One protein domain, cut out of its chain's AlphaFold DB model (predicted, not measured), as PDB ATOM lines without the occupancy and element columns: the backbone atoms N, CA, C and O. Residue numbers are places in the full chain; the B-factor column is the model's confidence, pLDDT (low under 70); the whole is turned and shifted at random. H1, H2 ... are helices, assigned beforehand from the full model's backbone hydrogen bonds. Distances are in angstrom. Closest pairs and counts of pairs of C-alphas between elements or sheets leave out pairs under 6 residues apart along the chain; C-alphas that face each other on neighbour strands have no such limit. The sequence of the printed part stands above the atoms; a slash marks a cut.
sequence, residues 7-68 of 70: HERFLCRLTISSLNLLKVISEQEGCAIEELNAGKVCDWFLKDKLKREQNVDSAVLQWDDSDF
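AT A GLANCE: This is residues 7 to 68 of the 70 residues of an uncharacterized protein of Trifolium pratense (UniProt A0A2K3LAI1). Two long helices, H1 and H2, make an open V: the last part of H1 meets the early part of H2 at nearly a right angle, and residues 7 to 18 of H1 stick out as a free arm. After H2 the chain folds back into a short tail that ends in the small helix H3, which touches neither long helix. The printed part has 62 residues with three named helices in the order H1, H2, H3 and no named strand; the class is all helix. It is only just loose, close to compact, with a radius of gyration of the C-alphas of 13.1 A, and spans 34 by 31 by 17 A.

HOW THE PARTS SIT: H1, residues 7 to 29, touches H2, residues 38 to 54, through residues 22 to 29 of H1 and 41 to 44 of H2 alone. Their closest C-alphas, those of Ile 25 and Trp 44, are 6.8 A apart. Their lines are about perpendicular, at 79 degrees. H3, residues 65 to 68, is apart from both H1 and H2. In H1 and H2 every O i to N i+4 pair is within hydrogen-bond range; H3 is too short for such a pair, and its one O i to N i+3 pair is within range.

IN THESE COORDINATES: H1 begins at C-alpha 7 (-44.183, 18.414, 100.328) and is 32.6 A long from first to last C-alpha. H2 begins at C-alpha 38 (-28.622, -1.755, 104.438) and is 24.8 A long. H3 ends at C-alpha 68 (-21.259, 22.675, 111.029).

THE WHOLE: The C-alphas farthest apart, those of Glu 8 and Gln 54, are 37.4 A apart. The printed part has no cut, and both links are short. Mean pLDDT of the printed part is 92.3; residues 64 to 68 are under 70.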
ATOM      1  N   HIS A   7     -44.562  19.684  99.701       96.88
ATOM      2  CA  HIS A   7     -44.183  18.414 100.328       96.88
ATOM      3  C   HIS A   7     -43.847  17.337  99.296       96.88
ATOM      4  O   HIS A   7     -42.822  16.668  99.413       96.88
ATOM      5  N   GLU A   8     -44.653  17.212  98.243       97.62
ATOM      6  CA  GLU A   8     -44.397  16.248  97.169       97.62
ATOM      7  C   GLU A   8     -43.120  16.585  96.403       97.62
ATOM      8  O   GLU A   8     -42.357  15.700  96.031       97.62
ATOM      9  N   ARG A   9     -42.843  17.874  96.194       96.81
ATOM     10  CA  ARG A   9     -41.607  18.327  95.555       96.81
ATOM     11  C   ARG A   9     -40.383  17.998  96.395       96.81
ATOM     12  O   ARG A   9     -39.372  17.568  95.844       96.81
ATOM     13  N   PHE A  10     -40.467  18.203  97.708       96.19
ATOM     14  CA  PHE A  10     -39.409  17.817  98.634       96.19
ATOM     15  C   PHE A  10     -39.164  16.309  98.580       96.19
ATOM     16  O   PHE A  10     -38.034  15.890  98.336       96.19
ATOM     17  N   LEU A  11     -40.224  15.506  98.714       97.69
ATOM     18  CA  LEU A  11     -40.120  14.052  98.664       97.69
ATOM     19  C   LEU A  11     -39.559  13.576  97.319       97.69
ATOM     20  O   LEU A  11     -38.646  12.766  97.299       97.69
ATOM     21  N   CYS A  12     -40.019  14.140  96.201       97.50
ATOM     22  CA  CYS A  12     -39.511  13.823  94.866       97.50
ATOM     23  C   CYS A  12     -38.004  14.100  94.744       97.50
ATOM     24  O   CYS A  12     -37.257  13.244  94.270       97.50
ATOM     25  N   ARG A  13     -37.530  15.258  95.230       97.00
ATOM     26  CA  ARG A  13     -36.089  15.565  95.268       97.00
ATOM     27  C   ARG A  13     -35.328  14.571  96.133       97.00
ATOM     28  O   ARG A  13     -34.294  14.087  95.693       97.00
ATOM     29  N   LEU A  14     -35.840  14.260  97.323       97.25
ATOM     30  CA  LEU A  14     -35.222  13.297  98.231       97.25
ATOM     31  C   LEU A  14     -35.105  11.920  97.568       97.25
ATOM     32  O   LEU A  14     -34.014  11.367  97.515       97.25
ATOM     33  N   THR A  15     -36.191  11.409  96.987       98.00
ATOM     34  CA  THR A  15     -36.217  10.107  96.311       98.00
ATOM     35  C   THR A  15     -35.254  10.053  95.127       98.00
ATOM     36  O   THR A  15     -34.514   9.078  94.997       98.00
ATOM     37  N   ILE A  16     -35.218  11.088  94.279       97.62
ATOM     38  CA  ILE A  16     -34.281  11.153  93.146       97.62
ATOM     39  C   ILE A  16     -32.835  11.172  93.647       97.62
ATOM     40  O   ILE A  16     -32.005  10.421  93.137       97.62
ATOM     41  N   SER A  17     -32.532  11.989  94.659       96.56
ATOM     42  CA  SER A  17     -31.195  12.043  95.254       96.56
ATOM     43  C   SER A  17     -30.781  10.695  95.849       96.56
ATOM     44  O   SER A  17     -29.671  10.238  95.586       96.56
ATOM     45  N   SER A  18     -31.673  10.021  96.582       97.25
ATOM     46  CA  SER A  18     -31.416   8.683  97.123       97.25
ATOM     47  C   SER A  18     -31.162   7.661  96.015       97.25
ATOM     48  O   SER A  18     -30.203   6.901  96.105       97.25
ATOM     49  N   LEU A  19     -31.964   7.661  94.945       98.25
ATOM     50  CA  LEU A  19     -31.781   6.745  93.815       98.25
ATOM     51  C   LEU A  19     -30.441   6.966  93.102       98.25
ATOM     52  O   LEU A  19     -29.759   6.003  92.762       98.25
ATOM     53  N   ASN A  20     -30.057   8.223  92.877       98.00
ATOM     54  CA  ASN A  20     -28.782   8.546  92.242       98.00
ATOM     55  C   ASN A  20     -27.598   8.094  93.101       98.00
ATOM     56  O   ASN A  20     -26.662   7.507  92.567       98.00
ATOM     57  N   LEU A  21     -27.663   8.298  94.420       97.88
ATOM     58  CA  LEU A  21     -26.620   7.821  95.322       97.88
ATOM     59  C   LEU A  21     -26.538   6.289  95.321       97.88
ATOM     60  O   LEU A  21     -25.447   5.752  95.185       97.88
ATOM     61  N   LEU A  22     -27.669   5.578  95.379       98.38
ATOM     62  CA  LEU A  22     -27.683   4.111  95.306       98.38
ATOM     63  C   LEU A  22     -27.038   3.583  94.018       98.38
ATOM     64  O   LEU A  22     -26.309   2.599  94.074       98.38
ATOM     65  N   LYS A  23     -27.231   4.256  92.875       98.38
ATOM     66  CA  LYS A  23     -26.539   3.899  91.626       98.38
ATOM     67  C   LYS A  23     -25.020   4.037  91.748       98.38
ATOM     68  O   LYS A  23     -24.301   3.115  91.373       98.38
ATOM     69  N   VAL A  24     -24.540   5.137  92.331       98.00
ATOM     70  CA  VAL A  24     -23.102   5.339  92.580       98.00
ATOM     71  C   VAL A  24     -22.550   4.260  93.515       98.00
ATOM     72  O   VAL A  24     -21.490   3.702  93.241       98.00
ATOM     73  N   ILE A  25     -23.282   3.911  94.577       98.19
ATOM     74  CA  ILE A  25     -22.890   2.835  95.500       98.19
ATOM     75  C   ILE A  25     -22.790   1.503  94.751       98.19
ATOM     76  O   ILE A  25     -21.779   0.818  94.874       98.19
ATOM     77  N   SER A  26     -23.800   1.143  93.950       98.25
ATOM     78  CA  SER A  26     -23.785  -0.114  93.190       98.25
ATOM     79  C   SER A  26     -22.599  -0.202  92.230       98.25
ATOM     80  O   SER A  26     -21.944  -1.239  92.152       98.25
ATOM     81  N   GLU A  27     -22.270   0.909  91.568       98.06
ATOM     82  CA  GLU A  27     -21.167   0.985  90.614       98.06
ATOM     83  C   GLU A  27     -19.805   0.855  91.314       98.06
ATOM     84  O   GLU A  27     -18.940   0.115  90.851       98.06
ATOM     85  N   GLN A  28     -19.627   1.493  92.478       96.31
ATOM     86  CA  GLN A  28     -18.383   1.410  93.255       96.31
ATOM     87  C   GLN A  28     -18.188   0.074  93.979       96.31
ATOM     88  O   GLN A  28     -17.053  -0.374  94.130       96.31
ATOM     89  N   GLU A  29     -19.270  -0.562  94.429       96.00
ATOM     90  CA  GLU A  29     -19.221  -1.896  95.042       96.00
ATOM     91  C   GLU A  29     -19.214  -3.022  93.989       96.00
ATOM     92  O   GLU A  29     -19.075  -4.191  94.345       96.00
ATOM     93  N   GLY A  30     -19.354  -2.692  92.697       96.81
ATOM     94  CA  GLY A  30     -19.300  -3.653  91.593       96.81
ATOM     95  C   GLY A  30     -20.434  -4.680  91.617       96.81
ATOM     96  O   GLY A  30     -20.216  -5.838  91.261       96.81
ATOM     97  N   CYS A  31     -21.625  -4.285  92.067       96.94
ATOM     98  CA  CYS A  31     -22.784  -5.169  92.210       96.94
ATOM     99  C   CYS A  31     -24.038  -4.561  91.572       96.94
ATOM    100  O   CYS A  31     -24.081  -3.362  91.299       96.94
ATOM    101  N   ALA A  32     -25.062  -5.377  91.312       98.06
ATOM    102  CA  ALA A  32     -26.324  -4.851  90.794       98.06
ATOM    103  C   ALA A  32     -27.036  -4.017  91.877       98.06
ATOM    104  O   ALA A  32     -26.905  -4.290  93.072       98.06
ATOM    105  N   ILE A  33     -27.805  -2.996  91.484       97.94
ATOM    106  CA  ILE A  33     -28.464  -2.101  92.452       97.94
ATOM    107  C   ILE A  33     -29.475  -2.857  93.331       97.94
ATOM    108  O   ILE A  33     -29.660  -2.520  94.498       97.94
ATOM    109  N   GLU A  34     -30.070  -3.924  92.801       97.62
ATOM    110  CA  GLU A  34     -30.992  -4.831  93.487       97.62
ATOM    111  C   GLU A  34     -30.307  -5.669  94.578       97.62
ATOM    112  O   GLU A  34     -30.970  -6.178  95.480       97.62
ATOM    113  N   GLU A  35     -28.980  -5.806  94.522       97.81
ATOM    114  CA  GLU A  35     -28.176  -6.525  95.515       97.81
ATOM    115  C   GLU A  35     -27.688  -5.615  96.648       97.81
ATOM    116  O   GLU A  35     -27.002  -6.087  97.569       97.81
ATOM    117  N   LEU A  36     -27.984  -4.313  96.582       98.12
ATOM    118  CA  LEU A  36     -27.734  -3.398  97.684       98.12
ATOM    119  C   LEU A  36     -28.681  -3.712  98.837       98.12
ATOM    120  O   LEU A  36     -29.891  -3.854  98.684       98.12
ATOM    121  N   ASN A  37     -28.111  -3.776 100.031       97.31
ATOM    122  CA  ASN A  37     -28.848  -3.892 101.277       97.31
ATOM    123  C   ASN A  37     -28.322  -2.853 102.270       97.31
ATOM    124  O   ASN A  37     -27.313  -2.191 102.017       97.31
ATOM    125  N   ALA A  38     -28.997  -2.725 103.413       97.56
ATOM    126  CA  ALA A  38     -28.622  -1.755 104.438       97.56
ATOM    127  C   ALA A  38     -27.152  -1.888 104.878       97.56
ATOM    128  O   ALA A  38     -26.492  -0.874 105.064       97.56
ATOM    129  N   GLY A  39     -26.625  -3.114 104.976       97.81
ATOM    130  CA  GLY A  39     -25.225  -3.363 105.327       97.81
ATOM    131  C   GLY A  39     -24.257  -2.775 104.303       97.81
ATOM    132  O   GLY A  39     -23.445  -1.929 104.657       97.81
ATOM    133  N   LYS A  40     -24.415  -3.128 103.020       97.06
ATOM    134  CA  LYS A  40     -23.571  -2.594 101.934       97.06
ATOM    135  C   LYS A  40     -23.626  -1.068 101.845       97.06
ATOM    136  O   LYS A  40     -22.607  -0.428 101.613       97.06
ATOM    137  N   VAL A  41     -24.811  -0.486 102.040       98.00
ATOM    138  CA  VAL A  41     -24.980   0.973 102.048       98.00
ATOM    139  C   VAL A  41     -24.217   1.584 103.226       98.00
ATOM    140  O   VAL A  41     -23.417   2.489 103.011       98.00
ATOM    141  N   CYS A  42     -24.396   1.076 104.448       97.81
ATOM    142  CA  CYS A  42     -23.667   1.560 105.625       97.81
ATOM    143  C   CYS A  42     -22.144   1.441 105.465       97.81
ATOM    144  O   CYS A  42     -21.422   2.395 105.757       97.81
ATOM    145  N   ASP A  43     -21.662   0.303 104.963       97.56
ATOM    146  CA  ASP A  43     -20.238   0.068 104.727       97.56
ATOM    147  C   ASP A  43     -19.674   1.063 103.711       97.56
ATOM    148  O   ASP A  43     -18.599   1.628 103.918       97.56
ATOM    149  N   TRP A  44     -20.412   1.333 102.632       97.75
ATOM    150  CA  TRP A  44     -20.014   2.327 101.643       97.75
ATOM    151  C   TRP A  44     -19.931   3.736 102.244       97.75
ATOM    152  O   TRP A  44     -18.943   4.430 102.018       97.75
ATOM    153  N   PHE A  45     -20.903   4.142 103.070       97.00
ATOM    154  CA  PHE A  45     -20.862   5.441 103.758       97.00
ATOM    155  C   PHE A  45     -19.621   5.582 104.649       97.00
ATOM    156  O   PHE A  45     -19.010   6.651 104.693       97.00
ATOM    157  N   LEU A  46     -19.217   4.508 105.335       95.69
ATOM    158  CA  LEU A  46     -17.992   4.506 106.134       95.69
ATOM    159  C   LEU A  46     -16.746   4.658 105.247       95.69
ATOM    160  O   LEU A  46     -15.877   5.472 105.557       95.69
ATOM    161  N   LYS A  47     -16.672   3.926 104.128       95.50
ATOM    162  CA  LYS A  47     -15.570   4.048 103.158       95.50
ATOM    163  C   LYS A  47     -15.486   5.460 102.573       95.50
ATOM    164  O   LYS A  47     -14.393   6.008 102.479       95.50
ATOM    165  N   ASP A  48     -16.616   6.052 102.193       95.38
ATOM    166  CA  ASP A  48     -16.663   7.397 101.609       95.38
ATOM    167  C   ASP A  48     -16.269   8.477 102.627       95.38
ATOM    168  O   ASP A  48     -15.493   9.379 102.314       95.38
ATOM    169  N   LYS A  49     -16.682   8.323 103.895       93.19
ATOM    170  CA  LYS A  49     -16.192   9.160 104.998       93.19
ATOM    171  C   LYS A  49     -14.668   9.069 105.152       93.19
ATOM    172  O   LYS A  49     -14.018  10.103 105.248       93.19
ATOM    173  N   LEU A  50     -14.095   7.864 105.135       92.69
ATOM    174  CA  LEU A  50     -12.641   7.681 105.240       92.69
ATOM    175  C   LEU A  50     -11.885   8.310 104.059       92.69
ATOM    176  O   LEU A  50     -10.805   8.863 104.256       92.69
ATOM    177  N   LYS A  51     -12.442   8.260 102.839       91.44
ATOM    178  CA  LYS A  51     -11.884   8.979 101.678       91.44
ATOM    179  C   LYS A  51     -11.861  10.483 101.931       91.44
ATOM    180  O   LYS A  51     -10.831  11.114 101.729       91.44
ATOM    181  N   ARG A  52     -12.963  11.035 102.442       90.25
ATOM    182  CA  ARG A  52     -13.099  12.465 102.744       90.25
ATOM    183  C   ARG A  52     -12.096  12.945 103.792       90.25
ATOM    184  O   ARG A  52     -11.516  14.010 103.621       90.25
ATOM    185  N   GLU A  53     -11.857  12.144 104.830       87.94
ATOM    186  CA  GLU A  53     -10.852  12.429 105.867       87.94
ATOM    187  C   GLU A  53      -9.416  12.459 105.313       87.94
ATOM    188  O   GLU A  53      -8.571  13.181 105.838       87.94
ATOM    189  N   GLN A  54      -9.127  11.700 104.250       86.31
ATOM    190  CA  GLN A  54      -7.822  11.715 103.577       86.31
ATOM    191  C   GLN A  54      -7.709  12.856 102.561       86.31
ATOM    192  O   GLN A  54      -6.684  13.532 102.493       86.31
ATOM    193  N   ASN A  55      -8.746  13.038 101.744       83.75
ATOM    194  CA  ASN A  55      -8.872  14.097 100.754       83.75
ATOM    195  C   ASN A  55     -10.357  14.302 100.409       83.75
ATOM    196  O   ASN A  55     -10.988  13.419  99.821       83.75
ATOM    197  N   VAL A  56     -10.892  15.485 100.715       79.06
ATOM    198  CA  VAL A  56     -12.301  15.842 100.482       79.06
ATOM    199  C   VAL A  56     -12.712  15.667  99.017       79.06
ATOM    200  O   VAL A  56     -13.801  15.161  98.752       79.06
ATOM    201  N   ASP A  57     -11.823  15.963  98.068       86.12
ATOM    202  CA  ASP A  57     -12.107  15.853  96.631       86.12
ATOM    203  C   ASP A  57     -12.214  14.398  96.144       86.12
ATOM    204  O   ASP A  57     -12.700  14.141  95.043       86.12
ATOM    205  N   SER A  58     -11.758  13.434  96.950       85.25
ATOM    206  CA  SER A  58     -11.772  12.008  96.605       85.25
ATOM    207  C   SER A  58     -13.050  11.275  97.030       85.25
ATOM    208  O   SER A  58     -13.293  10.151  96.576       85.25
ATOM    209  N   ALA A  59     -13.859  11.890  97.894       91.38
ATOM    210  CA  ALA A  59     -15.139  11.350  98.332       91.38
ATOM    211  C   ALA A  59     -16.267  11.744  97.373       91.38
ATOM    212  O   ALA A  59     -16.261  12.818  96.775       91.38
ATOM    213  N   VAL A  60     -17.269  10.875  97.253       93.25
ATOM    214  CA  VAL A  60     -18.495  11.184  96.508       93.25
ATOM    215  C   VAL A  60     -19.318  12.215  97.267       93.25
ATOM    216  O   VAL A  60     -19.839  13.159  96.673       93.25
ATOM    217  N   LEU A  61     -19.452  12.038  98.581       92.19
ATOM    218  CA  LEU A  61     -20.129  12.990  99.445       92.19
ATOM    219  C   LEU A  61     -19.118  14.029  99.918       92.19
ATOM    220  O   LEU A  61     -18.451  13.858 100.935       92.19
ATOM    221  N   GLN A  62     -19.036  15.132  99.181       86.81
ATOM    222  CA  GLN A  62     -18.203  16.293  99.505       86.81
ATOM    223  C   GLN A  62     -18.849  17.158 100.596       86.81
ATOM    224  O   GLN A  62     -19.186  18.320 100.384       86.81
ATOM    225  N   TRP A  63     -19.116  16.568 101.758       83.06
ATOM    226  CA  TRP A  63     -19.637  17.313 102.900       83.06
ATOM    227  C   TRP A  63     -18.498  18.032 103.605       83.06
ATOM    228  O   TRP A  63     -17.636  17.386 104.203       83.06
ATOM    229  N   ASP A  64     -18.500  19.358 103.536       68.12
ATOM    230  CA  ASP A  64     -17.592  20.168 104.330       68.12
ATOM    231  C   ASP A  64     -18.124  20.260 105.768       68.12
ATOM    232  O   ASP A  64     -19.139  20.904 106.037       68.12
ATOM    233  N   ASP A  65     -17.452  19.586 106.704       65.12
ATOM    234  CA  ASP A  65     -17.806  19.653 108.126       65.12
ATOM    235  C   ASP A  65     -17.495  21.052 108.719       65.12
ATOM    236  O   ASP A  65     -17.929  21.356 109.832       65.12
ATOM    237  N   SER A  66     -16.807  21.935 107.974       63.38
ATOM    238  CA  SER A  66     -16.562  23.342 108.342       63.38
ATOM    239  C   SER A  66     -17.847  24.162 108.483       63.38
ATOM    240  O   SER A  66     -17.891  25.086 109.294       63.38
ATOM    241  N   ASP A  67     -18.898  23.806 107.737       55.09
ATOM    242  CA  ASP A  67     -20.195  24.496 107.771       55.09
ATOM    243  C   ASP A  67     -21.042  24.116 109.004       55.09
ATOM    244  O   ASP A  67     -22.079  24.728 109.262       55.09
ATOM    245  N   PHE A  68     -20.600  23.132 109.799       56.78
ATOM    246  CA  PHE A  68     -21.259  22.675 111.029       56.78
ATOM    247  C   PHE A  68     -20.623  23.248 112.310       56.78
ATOM    248  O   PHE A  68     -20.652  22.610 113.366       56.78
TER     249      PHE A  68